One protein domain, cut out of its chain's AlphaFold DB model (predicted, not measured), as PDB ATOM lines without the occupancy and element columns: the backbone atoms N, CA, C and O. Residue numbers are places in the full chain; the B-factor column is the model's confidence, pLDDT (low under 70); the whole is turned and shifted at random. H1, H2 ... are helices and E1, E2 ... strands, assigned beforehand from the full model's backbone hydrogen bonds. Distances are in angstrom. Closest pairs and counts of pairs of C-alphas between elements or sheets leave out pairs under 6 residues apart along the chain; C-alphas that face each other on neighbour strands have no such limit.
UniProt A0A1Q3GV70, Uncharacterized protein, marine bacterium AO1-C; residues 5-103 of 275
ATOM      1  N   ALA A   5      53.243  30.671  21.204       77.69
ATOM      2  CA  ALA A   5      52.904  30.307  19.822       77.69
ATOM      3  C   ALA A   5      51.639  29.451  19.749       77.69
ATOM      4  O   ALA A   5      51.420  28.567  20.591       77.69
ATOM      5  N   THR A   6      50.808  29.715  18.733       81.50
ATOM      6  CA  THR A   6      49.555  28.977  18.538       81.50
ATOM      7  C   THR A   6      49.904  27.687  17.837       81.50
ATOM      8  O   THR A   6      50.567  27.684  16.807       81.50
ATOM      9  N   GLN A   7      49.440  26.576  18.374       84.25
ATOM     10  CA  GLN A   7      49.649  25.275  17.785       84.25
ATOM     11  C   GLN A   7      48.340  24.655  17.375       84.25
ATOM     12  O   GLN A   7      47.352  24.712  18.111       84.25
ATOM     13  N   TYR A   8      48.385  24.009  16.217       89.44
ATOM     14  CA  TYR A   8      47.298  23.192  15.718       89.44
ATOM     15  C   TYR A   8      47.801  21.773  15.562       89.44
ATOM     16  O   TYR A   8      48.872  21.546  15.002       89.44
ATOM     17  N   ILE A   9      47.033  20.809  16.042       91.25
ATOM     18  CA  ILE A   9      47.355  19.395  15.889       91.25
ATOM     19  C   ILE A   9      46.140  18.701  15.299       91.25
ATOM     20  O   ILE A   9      45.023  18.903  15.770       91.25
ATOM     21  N   ARG A  10      46.372  17.860  14.292       93.38
ATOM     22  CA  ARG A  10      45.395  16.906  13.780       93.38
ATOM     23  C   ARG A  10      45.864  15.487  14.021       93.38
ATOM     24  O   ARG A  10      46.992  15.138  13.678       93.38
ATOM     25  N   ILE A  11      44.977  14.673  14.577       93.44
ATOM     26  CA  ILE A  11      45.234  13.275  14.910       93.44
ATOM     27  C   ILE A  11      44.214  12.417  14.173       93.44
ATOM     28  O   ILE A  11      43.014  12.523  14.420       93.44
ATOM     29  N   TYR A  12      44.707  11.557  13.287       92.62
ATOM     30  CA  TYR A  12      43.901  10.600  12.540       92.62
ATOM     31  C   TYR A  12      44.190   9.187  13.061       92.62
ATOM     32  O   TYR A  12      45.361   8.791  13.111       92.62
ATOM     33  N   PRO A  13      43.170   8.397  13.428       92.00
ATOM     34  CA  PRO A  13      43.372   6.999  13.772       92.00
ATOM     35  C   PRO A  13      43.727   6.211  12.507       92.00
ATOM     36  O   PRO A  13      43.117   6.403  11.454       92.00
ATOM     37  N   LYS A  14      44.699   5.298  12.573       90.69
ATOM     38  CA  LYS A  14      44.954   4.392  11.447       90.69
ATOM     39  C   LYS A  14      43.809   3.389  11.332       90.69
ATOM     40  O   LYS A  14      43.410   2.772  12.320       90.69
ATOM     41  N   HIS A  15      43.315   3.207  10.111       85.19
ATOM     42  CA  HIS A  15      42.215   2.291   9.806       85.19
ATOM     43  C   HIS A  15      42.453   0.896  10.396       85.19
ATOM     44  O   HIS A  15      43.513   0.299  10.201       85.19
ATOM     45  N   GLY A  16      41.471   0.399  11.154       83.62
ATOM     46  CA  GLY A  16      41.509  -0.919  11.796       83.62
ATOM     47  C   GLY A  16      42.481  -1.067  12.974       83.62
ATOM     48  O   GLY A  16      42.602  -2.169  13.506       83.62
ATOM     49  N   LYS A  17      43.184  -0.005  13.394       84.06
ATOM     50  CA  LYS A  17      44.101  -0.036  14.552       84.06
ATOM     51  C   LYS A  17      43.468   0.465  15.840       84.06
ATOM     52  O   LYS A  17      43.845   0.008  16.913       84.06
ATOM     53  N   VAL A  18      42.521   1.392  15.734       81.56
ATOM     54  CA  VAL A  18      41.936   2.095  16.877       81.56
ATOM     55  C   VAL A  18      40.419   2.128  16.717       81.56
ATOM     56  O   VAL A  18      39.924   2.455  15.642       81.56
ATOM     57  N   SER A  19      39.687   1.783  17.778       75.62
ATOM     58  CA  SER A  19      38.218   1.783  17.791       75.62
ATOM     59  C   SER A  19      37.611   3.157  18.087       75.62
ATOM     60  O   SER A  19      36.502   3.433  17.641       75.62
ATOM     61  N   ALA A  20      38.319   4.013  18.830       79.31
ATOM     62  CA  ALA A  20      37.902   5.375  19.157       79.31
ATOM     63  C   ALA A  20      39.111   6.287  19.429       79.31
ATOM     64  O   ALA A  20      40.121   5.848  19.978       79.31
ATOM     65  N   LEU A  21      38.999   7.569  19.072       84.31
ATOM     66  CA  LEU A  21      40.028   8.575  19.348       84.31
ATOM     67  C   LEU A  21      40.135   8.851  20.864       84.31
ATOM     68  O   LEU A  21      39.141   9.263  21.463       84.31
ATOM     69  N   PRO A  22      41.318   8.696  21.495       85.94
ATOM     70  CA  PRO A  22      41.498   8.887  22.939       85.94
ATOM     71  C   PRO A  22      41.653  10.375  23.309       85.94
ATOM     72  O   PRO A  22      42.640  10.784  23.922       85.94
ATOM     73  N   TYR A  23      40.691  11.214  22.916       88.00
ATOM     74  CA  TYR A  23      40.799  12.673  23.047       88.00
ATOM     75  C   TYR A  23      41.011  13.128  24.499       88.00
ATOM     76  O   TYR A  23      41.833  14.007  24.742       88.00
ATOM     77  N   ASP A  24      40.345  12.503  25.475       87.44
ATOM     78  CA  ASP A  24      40.470  12.861  26.893       87.44
ATOM     79  C   ASP A  24      41.894  12.671  27.427       87.44
ATOM     80  O   ASP A  24      42.389  13.497  28.197       87.44
ATOM     81  N   GLU A  25      42.552  11.579  27.042       87.19
ATOM     82  CA  GLU A  25      43.918  11.273  27.468       87.19
ATOM     83  C   GLU A  25      44.911  12.244  26.828       87.19
ATOM     84  O   GLU A  25      45.718  12.854  27.535       87.19
ATOM     85  N   VAL A  26      44.776  12.458  25.517       88.19
ATOM     86  CA  VAL A  26      45.597  13.395  24.743       88.19
ATOM     87  C   VAL A  26      45.499  14.803  25.320       88.19
ATOM     88  O   VAL A  26      46.512  15.431  25.629       88.19
ATOM     89  N   CYS A  27      44.277  15.291  25.528       87.50
ATOM     90  CA  CYS A  27      44.028  16.625  26.051       87.50
ATOM     91  C   CYS A  27      44.602  16.807  27.464       87.50
ATOM     92  O   CYS A  27      45.231  17.826  27.754       87.50
ATOM     93  N   LYS A  28      44.433  15.813  28.350       85.81
ATOM     94  CA  LYS A  28      44.995  15.852  29.711       85.81
ATOM     95  C   LYS A  28      46.520  15.816  29.705       85.81
ATOM     96  O   LYS A  28      47.133  16.485  30.537       85.81
ATOM     97  N   HIS A  29      47.133  15.041  28.814       87.00
ATOM     98  CA  HIS A  29      48.587  14.960  28.717       87.00
ATOM     99  C   HIS A  29      49.184  16.264  28.173       87.00
ATOM    100  O   HIS A  29      50.098  16.821  28.788       87.00
ATOM    101  N   LEU A  30      48.609  16.813  27.098       87.38
ATOM    102  CA  LEU A  30      49.005  18.112  26.548       87.38
ATOM    103  C   LEU A  30      48.899  19.218  27.598       87.38
ATOM    104  O   LEU A  30      49.849  19.967  27.805       87.38
ATOM    105  N   ALA A  31      47.789  19.271  28.338       82.94
ATOM    106  CA  ALA A  31      47.590  20.282  29.373       82.94
ATOM    107  C   ALA A  31      48.570  20.199  30.555       82.94
ATOM    108  O   ALA A  31      48.746  21.178  31.285       82.94
ATOM    109  N   ARG A  32      49.211  19.043  30.757       82.56
ATOM    110  CA  ARG A  32      50.248  18.845  31.779       82.56
ATOM    111  C   ARG A  32      51.649  19.174  31.276       82.56
ATOM    112  O   ARG A  32      52.479  19.579  32.084       82.56
ATOM    113  N   THR A  33      51.916  18.959  29.990       83.50
ATOM    114  CA  THR A  33      53.269  19.026  29.416       83.50
ATOM    115  C   THR A  33      53.555  20.310  28.648       83.50
ATOM    116  O   THR A  33      54.719  20.690  28.527       83.50
ATOM    117  N   ALA A  34      52.530  21.006  28.157       78.31
ATOM    118  CA  ALA A  34      52.698  22.326  27.569       78.31
ATOM    119  C   ALA A  34      53.108  23.330  28.659       78.31
ATOM    120  O   ALA A  34      52.400  23.526  29.652       78.31
ATOM    121  N   MET A  35      54.269  23.968  28.485       66.81
ATOM    122  CA  MET A  35      54.693  25.063  29.351       66.81
ATOM    123  C   MET A  35      53.776  26.261  29.098       66.81
ATOM    124  O   MET A  35      53.782  26.821  28.004       66.81
ATOM    125  N   GLU A  36      53.017  26.644  30.128       68.00
ATOM    126  CA  GLU A  36      52.156  27.836  30.141       68.00
ATOM    127  C   GLU A  36      51.113  27.824  29.005       68.00
ATOM    128  O   GLU A  36      51.258  28.514  27.997       68.00
ATOM    129  N   LEU A  37      50.049  27.026  29.183       71.06
ATOM    130  CA  LEU A  37      48.850  27.111  28.346       71.06
ATOM    131  C   LEU A  37      48.161  28.459  28.554       71.06
ATOM    132  O   LEU A  37      47.420  28.642  29.523       71.06
ATOM    133  N   ASP A  38      48.429  29.397  27.656       66.88
ATOM    134  CA  ASP A  38      47.771  30.697  27.668       66.88
ATOM    135  C   ASP A  38      46.310  30.551  27.207       66.88
ATOM    136  O   ASP A  38      46.011  29.914  26.192       66.88
ATOM    137  N   LYS A  39      45.390  31.129  27.980       67.12
ATOM    138  CA  LYS A  39      43.926  31.057  27.855       67.12
ATOM    139  C   LYS A  39      43.330  29.661  27.995       67.12
ATOM    140  O   LYS A  39      42.744  29.382  29.031       67.12
ATOM    141  N   GLU A  40      43.421  28.805  26.974       78.38
ATOM    142  CA  GLU A  40      42.778  27.479  26.941       78.38
ATOM    143  C   GLU A  40      43.326  26.548  25.834       78.38
ATOM    144  O   GLU A  40      43.669  26.977  24.725       78.38
ATOM    145  N   LEU A  41      43.339  25.239  26.124       87.00
ATOM    146  CA  LEU A  41      43.416  24.164  25.128       87.00
ATOM    147  C   LEU A  41      41.993  23.854  24.655       87.00
ATOM    148  O   LEU A  41      41.189  23.336  25.432       87.00
ATOM    149  N   ILE A  42      41.686  24.139  23.389       89.62
ATOM    150  CA  ILE A  42      40.400  23.766  22.794       89.62
ATOM    151  C   ILE A  42      40.572  22.576  21.860       89.62
ATOM    152  O   ILE A  42      41.619  22.414  21.226       89.62
ATOM    153  N   PHE A  43      39.532  21.760  21.757       92.88
ATOM    154  CA  PHE A  43      39.506  20.637  20.835       92.88
ATOM    155  C   PHE A  43      38.162  20.498  20.129       92.88
ATOM    156  O   PHE A  43      37.117  20.872  20.660       92.88
ATOM    157  N   TYR A  44      38.209  19.938  18.929       94.06
ATOM    158  CA  TYR A  44      37.057  19.649  18.089       94.06
ATOM    159  C   TYR A  44      37.179  18.221  17.549       94.06
ATOM    160  O   TYR A  44      38.234  17.812  17.059       94.06
ATOM    161  N   LEU A  45      36.102  17.444  17.680       93.00
ATOM    162  CA  LEU A  45      35.992  16.115  17.085       93.00
ATOM    163  C   LEU A  45      35.393  16.280  15.690       93.00
ATOM    164  O   LEU A  45      34.200  16.538  15.545       93.00
ATOM    165  N   ASN A  46      36.236  16.169  14.670       91.12
ATOM    166  CA  ASN A  46      35.832  16.317  13.285       91.12
ATOM    167  C   ASN A  46      35.332  14.970  12.757       91.12
ATOM    168  O   ASN A  46      36.098  14.166  12.226       91.12
ATOM    169  N   GLU A  47      34.034  14.723  12.924       89.31
ATOM    170  CA  GLU A  47      33.387  13.483  12.480       89.31
ATOM    171  C   GLU A  47      33.465  13.301  10.957       89.31
ATOM    172  O   GLU A  47      33.639  12.182  10.480       89.31
ATOM    173  N   GLN A  48      33.416  14.397  10.190       88.38
ATOM    174  CA  GLN A  48      33.489  14.365   8.727       88.38
ATOM    175  C   GLN A  48      34.846  13.857   8.221       88.38
ATOM    176  O   GLN A  48      34.909  13.139   7.225       88.38
ATOM    177  N   GLU A  49      35.936  14.242   8.887       87.75
ATOM    178  CA  GLU A  49      37.297  13.827   8.523       87.75
ATOM    179  C   GLU A  49      37.835  12.685   9.398       87.75
ATOM    180  O   GLU A  49      38.985  12.277   9.226       87.75
ATOM    181  N   ASN A  50      37.009  12.165  10.315       89.31
ATOM    182  CA  ASN A  50      37.369  11.165  11.319       89.31
ATOM    183  C   ASN A  50      38.677  11.511  12.054       89.31
ATOM    184  O   ASN A  50      39.605  10.702  12.138       89.31
ATOM    185  N   CYS A  51      38.789  12.746  12.548       92.56
ATOM    186  CA  CYS A  51      40.004  13.221  13.201       92.56
ATOM    187  C   CYS A  51      39.725  14.063  14.450       92.56
ATOM    188  O   CYS A  51      38.650  14.635  14.626       92.56
ATOM    189  N   LEU A  52      40.714  14.119  15.340       93.50
ATOM    190  CA  LEU A  52      40.735  15.035  16.478       93.50
ATOM    191  C   LEU A  52      41.565  16.257  16.096       93.50
ATOM    192  O   LEU A  52      42.734  16.119  15.726       93.50
ATOM    193  N   GLU A  53      40.973  17.440  16.230       94.00
ATOM    194  CA  GLU A  53      41.643  18.722  16.036       94.00
ATOM    195  C   GLU A  53      41.861  19.401  17.387       94.00
ATOM    196  O   GLU A  53      40.943  19.524  18.197       94.00
ATOM    197  N   LEU A  54      43.085  19.850  17.639       91.75
ATOM    198  CA  LEU A  54      43.480  20.538  18.865       91.75
ATOM    199  C   LEU A  54      44.043  21.903  18.489       91.75
ATOM    200  O   LEU A  54      44.829  22.004  17.547       91.75
ATOM    201  N   LYS A  55      43.675  22.931  19.252       89.06
ATOM    202  CA  LYS A  55      44.193  24.292  19.109       89.06
ATOM    203  C   LYS A  55      44.540  24.835  20.485       89.06
ATOM    204  O   LYS A  55      43.685  24.930  21.366       89.06
ATOM    205  N   PHE A  56      45.796  25.200  20.685       84.62
ATOM    206  CA  PHE A  56      46.250  25.730  21.963       84.62
ATOM    207  C   PHE A  56      47.425  26.662  21.799       84.62
ATOM    208  O   PHE A  56      48.053  26.755  20.753       84.62
ATOM    209  N   ASN A  57      47.692  27.349  22.887       81.56
ATOM    210  CA  ASN A  57      48.626  28.429  22.971       81.56
ATOM    211  C   ASN A  57      49.717  28.002  23.968       81.56
ATOM    212  O   ASN A  57      49.383  27.715  25.110       81.56
ATOM    213  N   SER A  58      50.987  27.894  23.558       78.06
ATOM    214  CA  SER A  58      52.068  27.396  24.439       78.06
ATOM    215  C   SER A  58      53.360  28.198  24.332       78.06
ATOM    216  O   SER A  58      53.787  28.593  23.239       78.06
ATOM    217  N   ARG A  59      54.017  28.437  25.470       74.00
ATOM    218  CA  ARG A  59      55.311  29.118  25.485       74.00
ATOM    219  C   ARG A  59      56.385  28.183  24.937       74.00
ATOM    220  O   ARG A  59      56.419  26.994  25.274       74.00
ATOM    221  N   ARG A  60      57.263  28.719  24.078       66.31
ATOM    222  CA  ARG A  60      58.306  27.951  23.362       66.31
ATOM    223  C   ARG A  60      57.761  26.755  22.567       66.31
ATOM    224  O   ARG A  60      58.473  25.767  22.397       66.31
ATOM    225  N   ALA A  61      56.503  26.812  22.125       64.38
ATOM    226  CA  ALA A  61      55.918  25.770  21.284       64.38
ATOM    227  C   ALA A  61      55.967  24.348  21.915       64.38
ATOM    228  O   ALA A  61      56.109  23.346  21.207       64.38
ATOM    229  N   THR A  62      55.859  24.243  23.244       73.62
ATOM    230  CA  THR A  62      55.973  22.978  23.997       73.62
ATOM    231  C   THR A  62      54.633  22.242  24.143       73.62
ATOM    232  O   THR A  62      53.565  22.834  24.032       73.62
ATOM    233  N   GLY A  63      54.683  20.932  24.392       77.25
ATOM    234  CA  GLY A  63      53.507  20.072  24.574       77.25
ATOM    235  C   GLY A  63      53.692  18.720  23.890       77.25
ATOM    236  O   GLY A  63      54.073  18.671  22.715       77.25
ATOM    237  N   ASP A  64      53.447  17.644  24.638       81.31
ATOM    238  CA  ASP A  64      53.514  16.259  24.168       81.31
ATOM    239  C   ASP A  64      52.100  15.682  24.012       81.31
ATOM    240  O   ASP A  64      51.203  15.950  24.809       81.31
ATOM    241  N   ILE A  65      51.897  14.906  22.954       79.19
ATOM    242  CA  ILE A  65      50.628  14.261  22.611       79.19
ATOM    243  C   ILE A  65      50.567  12.854  23.239       79.19
ATOM    244  O   ILE A  65      49.472  12.334  23.423       79.19
ATOM    245  N   ASN A  66      51.721  12.264  23.603       82.50
ATOM    246  CA  ASN A  66      51.879  10.943  24.229       82.50
ATOM    247  C   ASN A  66      50.981   9.857  23.614       82.50
ATOM    248  O   ASN A  66      50.199   9.198  24.300       82.50
ATOM    249  N   LEU A  67      51.088   9.684  22.296       84.38
ATOM    250  CA  LEU A  67      50.390   8.641  21.550       84.38
ATOM    251  C   LEU A  67      51.370   7.691  20.877       84.38
ATOM    252  O   LEU A  67      52.442   8.088  20.415       84.38
ATOM    253  N   ASN A  68      50.947   6.437  20.739       84.94
ATOM    254  CA  ASN A  68      51.670   5.466  19.941       84.94
ATOM    255  C   ASN A  68      51.547   5.801  18.446       84.94
ATOM    256  O   ASN A  68      50.512   5.593  17.813       84.94
ATOM    257  N   LEU A  69      52.637   6.281  17.856       85.06
ATOM    258  CA  LEU A  69      52.692   6.671  16.445       85.06
ATOM    259  C   LEU A  69      52.517   5.476  15.481       85.06
ATOM    260  O   LEU A  69      52.288   5.671  14.283       85.06
ATOM    261  N   SER A  70      52.558   4.223  15.965       86.75
ATOM    262  CA  SER A  70      52.142   3.075  15.148       86.75
ATOM    263  C   SER A  70      50.643   3.063  14.860       86.75
ATOM    264  O   SER A  70      50.260   2.514  13.829       86.75
ATOM    265  N   ASP A  71      49.830   3.720  15.689       90.31
ATOM    266  CA  ASP A  71      48.365   3.613  15.682       90.31
ATOM    267  C   ASP A  71      47.679   4.877  15.146       90.31
ATOM    268  O   ASP A  71      46.522   4.828  14.730       90.31
ATOM    269  N   PHE A  72      48.412   5.993  15.072       91.31
ATOM    270  CA  PHE A  72      47.900   7.292  14.636       91.31
ATOM    271  C   PHE A  72      48.786   7.936  13.565       91.31
ATOM    272  O   PHE A  72      49.997   7.717  13.524       91.31
ATOM    273  N   PHE A  73      48.179   8.751  12.706       90.69
ATOM    274  CA  PHE A  73      48.883   9.776  11.939       90.69
ATOM    275  C   PHE A  73      48.680  11.116  12.634       90.69
ATOM    276  O   PHE A  73      47.543  11.493  12.920       90.69
ATOM    277  N   ILE A  74      49.770  11.833  12.900       90.94
ATOM    278  CA  ILE A  74      49.712  13.100  13.623       90.94
ATOM    279  C   ILE A  74      50.398  14.184  12.809       90.94
ATOM    280  O   ILE A  74      51.572  14.063  12.460       90.94
ATOM    281  N   TRP A  75      49.652  15.249  12.553       91.81
ATOM    282  CA  TRP A  75      50.121  16.449  11.883       91.81
ATOM    283  C   TRP A  75      50.082  17.616  12.860       91.81
ATOM    284  O   TRP A  75      49.114  17.772  13.602       91.81
ATOM    285  N   ARG A  76      51.115  18.452  12.854       89.50
ATOM    286  CA  ARG A  76      51.238  19.631  13.714       89.50
ATOM    287  C   ARG A  76      51.587  20.850  12.872       89.50
ATOM    288  O   ARG A  76      52.540  20.794  12.105       89.50
ATOM    289  N   LEU A  77      50.840  21.934  13.047       88.06
ATOM    290  CA  LEU A  77      51.258  23.279  12.660       88.06
ATOM    291  C   LEU A  77      51.852  23.950  13.893       88.06
ATOM    292  O   LEU A  77      51.214  23.977  14.953       88.06
ATOM    293  N   ARG A  78      53.072  24.464  13.772       84.12
ATOM    294  CA  ARG A  78      53.760  25.184  14.850       84.12
ATOM    295  C   ARG A  78      54.620  26.306  14.286       84.12
ATOM    296  O   ARG A  78      54.966  26.259  13.115       84.12
ATOM    297  N   SER A  79      54.963  27.271  15.133       77.25
ATOM    298  CA  SER A  79      56.053  28.208  14.848       77.25
ATOM    299  C   SER A  79      57.389  27.472  14.818       77.25
ATOM    300  O   SER A  79      57.634  26.627  15.692       77.25
ATOM    301  N   ASP A  80      58.247  27.808  13.866       71.50
ATOM    302  CA  ASP A  80      59.680  27.563  13.957       71.50
ATOM    303  C   ASP A  80      60.356  28.599  14.881       71.50
ATOM    304  O   ASP A  80      59.692  29.372  15.578       71.50
ATOM    305  N   ASN A  81      61.689  28.564  14.950       64.50
ATOM    306  CA  ASN A  81      62.464  29.475  15.799       64.50
ATOM    307  C   ASN A  81      62.498  30.919  15.274       64.50
ATOM    308  O   ASN A  81      62.859  31.809  16.042       64.50
ATOM    309  N   ASP A  82      62.144  31.123  14.006       64.31
ATOM    310  CA  ASP A  82      62.118  32.418  13.333       64.31
ATOM    311  C   ASP A  82      60.681  32.968  13.258       64.31
ATOM    312  O   ASP A  82      60.432  33.936  12.553       64.31
ATOM    313  N   GLY A  83      59.728  32.354  13.974       66.25
ATOM    314  CA  GLY A  83      58.334  32.794  14.057       66.25
ATOM    315  C   GLY A  83      57.423  32.290  12.930       66.25
ATOM    316  O   GLY A  83      56.200  32.452  13.002       66.25
ATOM    317  N   SER A  84      57.986  31.650  11.902       73.56
ATOM    318  CA  SER A  84      57.255  31.209  10.718       73.56
ATOM    319  C   SER A  84      56.502  29.903  10.977       73.56
ATOM    320  O   SER A  84      56.955  29.027  11.717       73.56
ATOM    321  N   ASN A  85      55.316  29.742  10.384       82.62
ATOM    322  CA  ASN A  85      54.572  28.497  10.541       82.62
ATOM    323  C   ASN A  85      55.201  27.373   9.707       82.62
ATOM    324  O   ASN A  85      55.336  27.491   8.492       82.62
ATOM    325  N   GLU A  86      55.446  26.228  10.337       86.38
ATOM    326  CA  GLU A  86      55.797  24.976   9.671       86.38
ATOM    327  C   GLU A  86      54.735  23.898   9.907       86.38
ATOM    328  O   GLU A  86      54.111  23.814  10.974       86.38
ATOM    329  N   VAL A  87      54.551  23.037   8.906       88.56
ATOM    330  CA  VAL A  87      53.800  21.791   9.036       88.56
ATOM    331  C   VAL A  87      54.751  20.626   9.255       88.56
ATOM    332  O   VAL A  87      55.747  20.446   8.552       88.56
ATOM    333  N   VAL A  88      54.413  19.818  10.253       87.69
ATOM    334  CA  VAL A  88      55.221  18.705  10.729       87.69
ATOM    335  C   VAL A  88      54.363  17.453  10.820       87.69
ATOM    336  O   VAL A  88      53.325  17.458  11.480       87.69
ATOM    337  N   GLN A  89      54.822  16.358  10.219       87.88
ATOM    338  CA  GLN A  89      54.273  15.030  10.483       87.88
ATOM    339  C   GLN A  89      55.102  14.344  11.577       87.88
ATOM    340  O   GLN A  89      56.329  14.265  11.472       87.88
ATOM    341  N   LEU A  90      54.452  13.857  12.638       83.38
ATOM    342  CA  LEU A  90      55.131  13.092  13.687       83.38
ATOM    343  C   LEU A  90      55.210  11.615  13.296       83.38
ATOM    344  O   LEU A  90      54.196  10.991  12.978       83.38
ATOM    345  N   GLU A  91      56.414  11.052  13.374       71.44
ATOM    346  CA  GLU A  91      56.692   9.650  13.059       71.44
ATOM    347  C   GLU A  91      57.337   8.911  14.234       71.44
ATOM    348  O   GLU A  91      57.997   9.505  15.089       71.44
ATOM    349  N   SER A  92      57.172   7.583  14.253       58.31
ATOM    350  CA  SER A  92      57.559   6.662  15.335       58.31
ATOM    351  C   SER A  92      59.034   6.674  15.740       58.31
ATOM    352  O   SER A  92      59.403   5.967  16.671       58.31
ATOM    353  N   HIS A  93      59.904   7.402  15.039       54.38
ATOM    354  CA  HIS A  93      61.348   7.432  15.296       54.38
ATOM    355  C   HIS A  93      61.841   8.796  15.803       54.38
ATOM    356  O   HIS A  93      63.041   9.050  15.813       54.38
ATOM    357  N   GLY A  94      60.934   9.685  16.234       47.06
ATOM    358  CA  GLY A  94      61.272  10.955  16.900       47.06
ATOM    359  C   GLY A  94      61.873  12.029  15.984       47.06
ATOM    360  O   GLY A  94      61.894  13.205  16.343       47.06
ATOM    361  N   ILE A  95      62.303  11.653  14.781       47.31
ATOM    362  CA  ILE A  95      62.703  12.556  13.709       47.31
ATOM    363  C   ILE A  95      61.470  12.774  12.835       47.31
ATOM    364  O   ILE A  95      60.992  11.851  12.181       47.31
ATOM    365  N   SER A  96      60.939  13.994  12.840       57.78
ATOM    366  CA  SER A  96      60.002  14.412  11.797       57.78
ATOM    367  C   SER A  96      60.765  14.380  10.469       57.78
ATOM    368  O   SER A  96      61.765  15.080  10.318       57.78
ATOM    369  N   GLN A  97      60.348  13.520   9.535       58.28
ATOM    370  CA  GLN A  97      60.938  13.487   8.189       58.28
ATOM    371  C   GLN A  97      60.482  14.678   7.346       58.28
ATOM    372  O   GLN A  97      61.198  15.118   6.450       58.28
ATOM    373  N   LEU A  98      59.303  15.216   7.659       67.69
ATOM    374  CA  LEU A  98      58.702  16.321   6.940       67.69
ATOM    375  C   LEU A  98      58.595  17.539   7.856       67.69
ATOM    376  O   LEU A  98      57.870  17.505   8.856       67.69
ATOM    377  N   ARG A  99      59.342  18.589   7.508       78.62
ATOM    378  CA  ARG A  99      59.162  19.962   7.982       78.62
ATOM    379  C   ARG A  99      59.066  20.835   6.748       78.62
ATOM    380  O   ARG A  99      60.028  20.915   5.990       78.62
ATOM    381  N   LEU A 100      57.896  21.410   6.517       82.44
ATOM    382  CA  LEU A 100      57.656  22.263   5.358       82.44
ATOM    383  C   LEU A 100      57.115  23.611   5.825       82.44
ATOM    384  O   LEU A 100      56.295  23.622   6.747       82.44
ATOM    385  N   PRO A 101      57.504  24.721   5.177       84.38
ATOM    386  CA  PRO A 101      56.831  25.996   5.372       84.38
ATOM    387  C   PRO A 101      55.326  25.832   5.151       84.38
ATOM    388  O   PRO A 101      54.890  25.221   4.170       84.38
ATOM    389  N   ALA A 102      54.522  26.351   6.071       87.50
ATOM    390  CA  ALA A 102      53.080  26.344   5.929       87.50
ATOM    391  C   ALA A 102      52.662  27.471   4.979       87.50
ATOM    392  O   ALA A 102      52.896  28.650   5.249       87.50
ATOM    393  N   VAL A 103      52.030  27.079   3.876       89.06
ATOM    394  CA  VAL A 103      51.390  27.972   2.906       89.06
ATOM    395  C   VAL A 103      49.885  27.842   3.083       89.06
ATOM    396  O   VAL A 103      49.378  26.723   3.166       89.06
TER     397      VAL A 103
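This is residues 5 to 103 of the 275 residues of an uncharacterized protein of marine bacterium AO1-C (UniProt A0A1Q3GV70). A strongly twisted sheet of six antiparallel strands forms a wall, with the one helix, H1, over one face near the E2 and E3 end of it. The long link of residues 60 to 71 runs over the same face, and the other face is bare. The 99 printed residues hold E1, H1, E2, E3, E4, E5 and E6 in that order along the chain, and the class is mixed, helices and strands. Across the sheet the order is E2, E3, E1, E4, E5, E6. The whole is compact, with a radius of gyration of the C-alphas of 13.1 A and spans of 39 by 29 by 25 A.

E1, residues 5 to 13, is an inner strand, antiparallel to E3, residues 51 to 59, with N 7 and O 56 2.8 A apart, within hydrogen-bond range. E1 is also antiparallel to E4, residues 72 to 79, at 168 degrees between their directions, with N 10 and O 75 2.8 A apart. H1, residues 23 to 33, is on the sheet at a height of 9.6 A, over E3 and along the strands, at 13 degrees to E3 on the local plane. The closest C-alphas of H1 and E3 are those of Tyr 23 and Leu 52, 7.0 A apart. Every O i to N i+4 pair of H1 is within hydrogen-bond range. E2, residues 42 to 46, is an edge strand and forms a hairpin with E3, N 44 and O 53 being 2.9 A apart. E1, H1 and E2 make a split strand-helix-strand unit, two strands running the same way with E3 between them, and its crossover is right-handed. E4, E5, residues 85 to 90, and E6, residues 99 to 101, make a meander, each strand the antiparallel neighbour of the one before. N 88 and O 76 are 2.8 A apart between E4 and E5, and N 87 and O 100 are 2.8 A apart between E5 and E6. E2 and E6, the two edge strands, are apart.

E1 begins at C-alpha 5, (52.904, 30.307, 19.822), and is 25.9 A long. H1 begins at C-alpha 23, (40.799, 12.673, 23.047), and is 15.4 A long. E3 is 25.3 A long, E4 22.4 A and E5 15.7 A, while E2 has five residues and E6 three. E6 ends at C-alpha 101, (56.831, 25.996, 5.372).

The C-alphas farthest apart are those of Gly 16 and Asp 82, 39.2 A. The printed part has no cut, and its one long link is E3 to E4. The mean pLDDT of the printed part is 81.5, and it is under 70 at residues 35 to 36, 38 to 39, 60 to 61, 81 to 83 and 92 to 98.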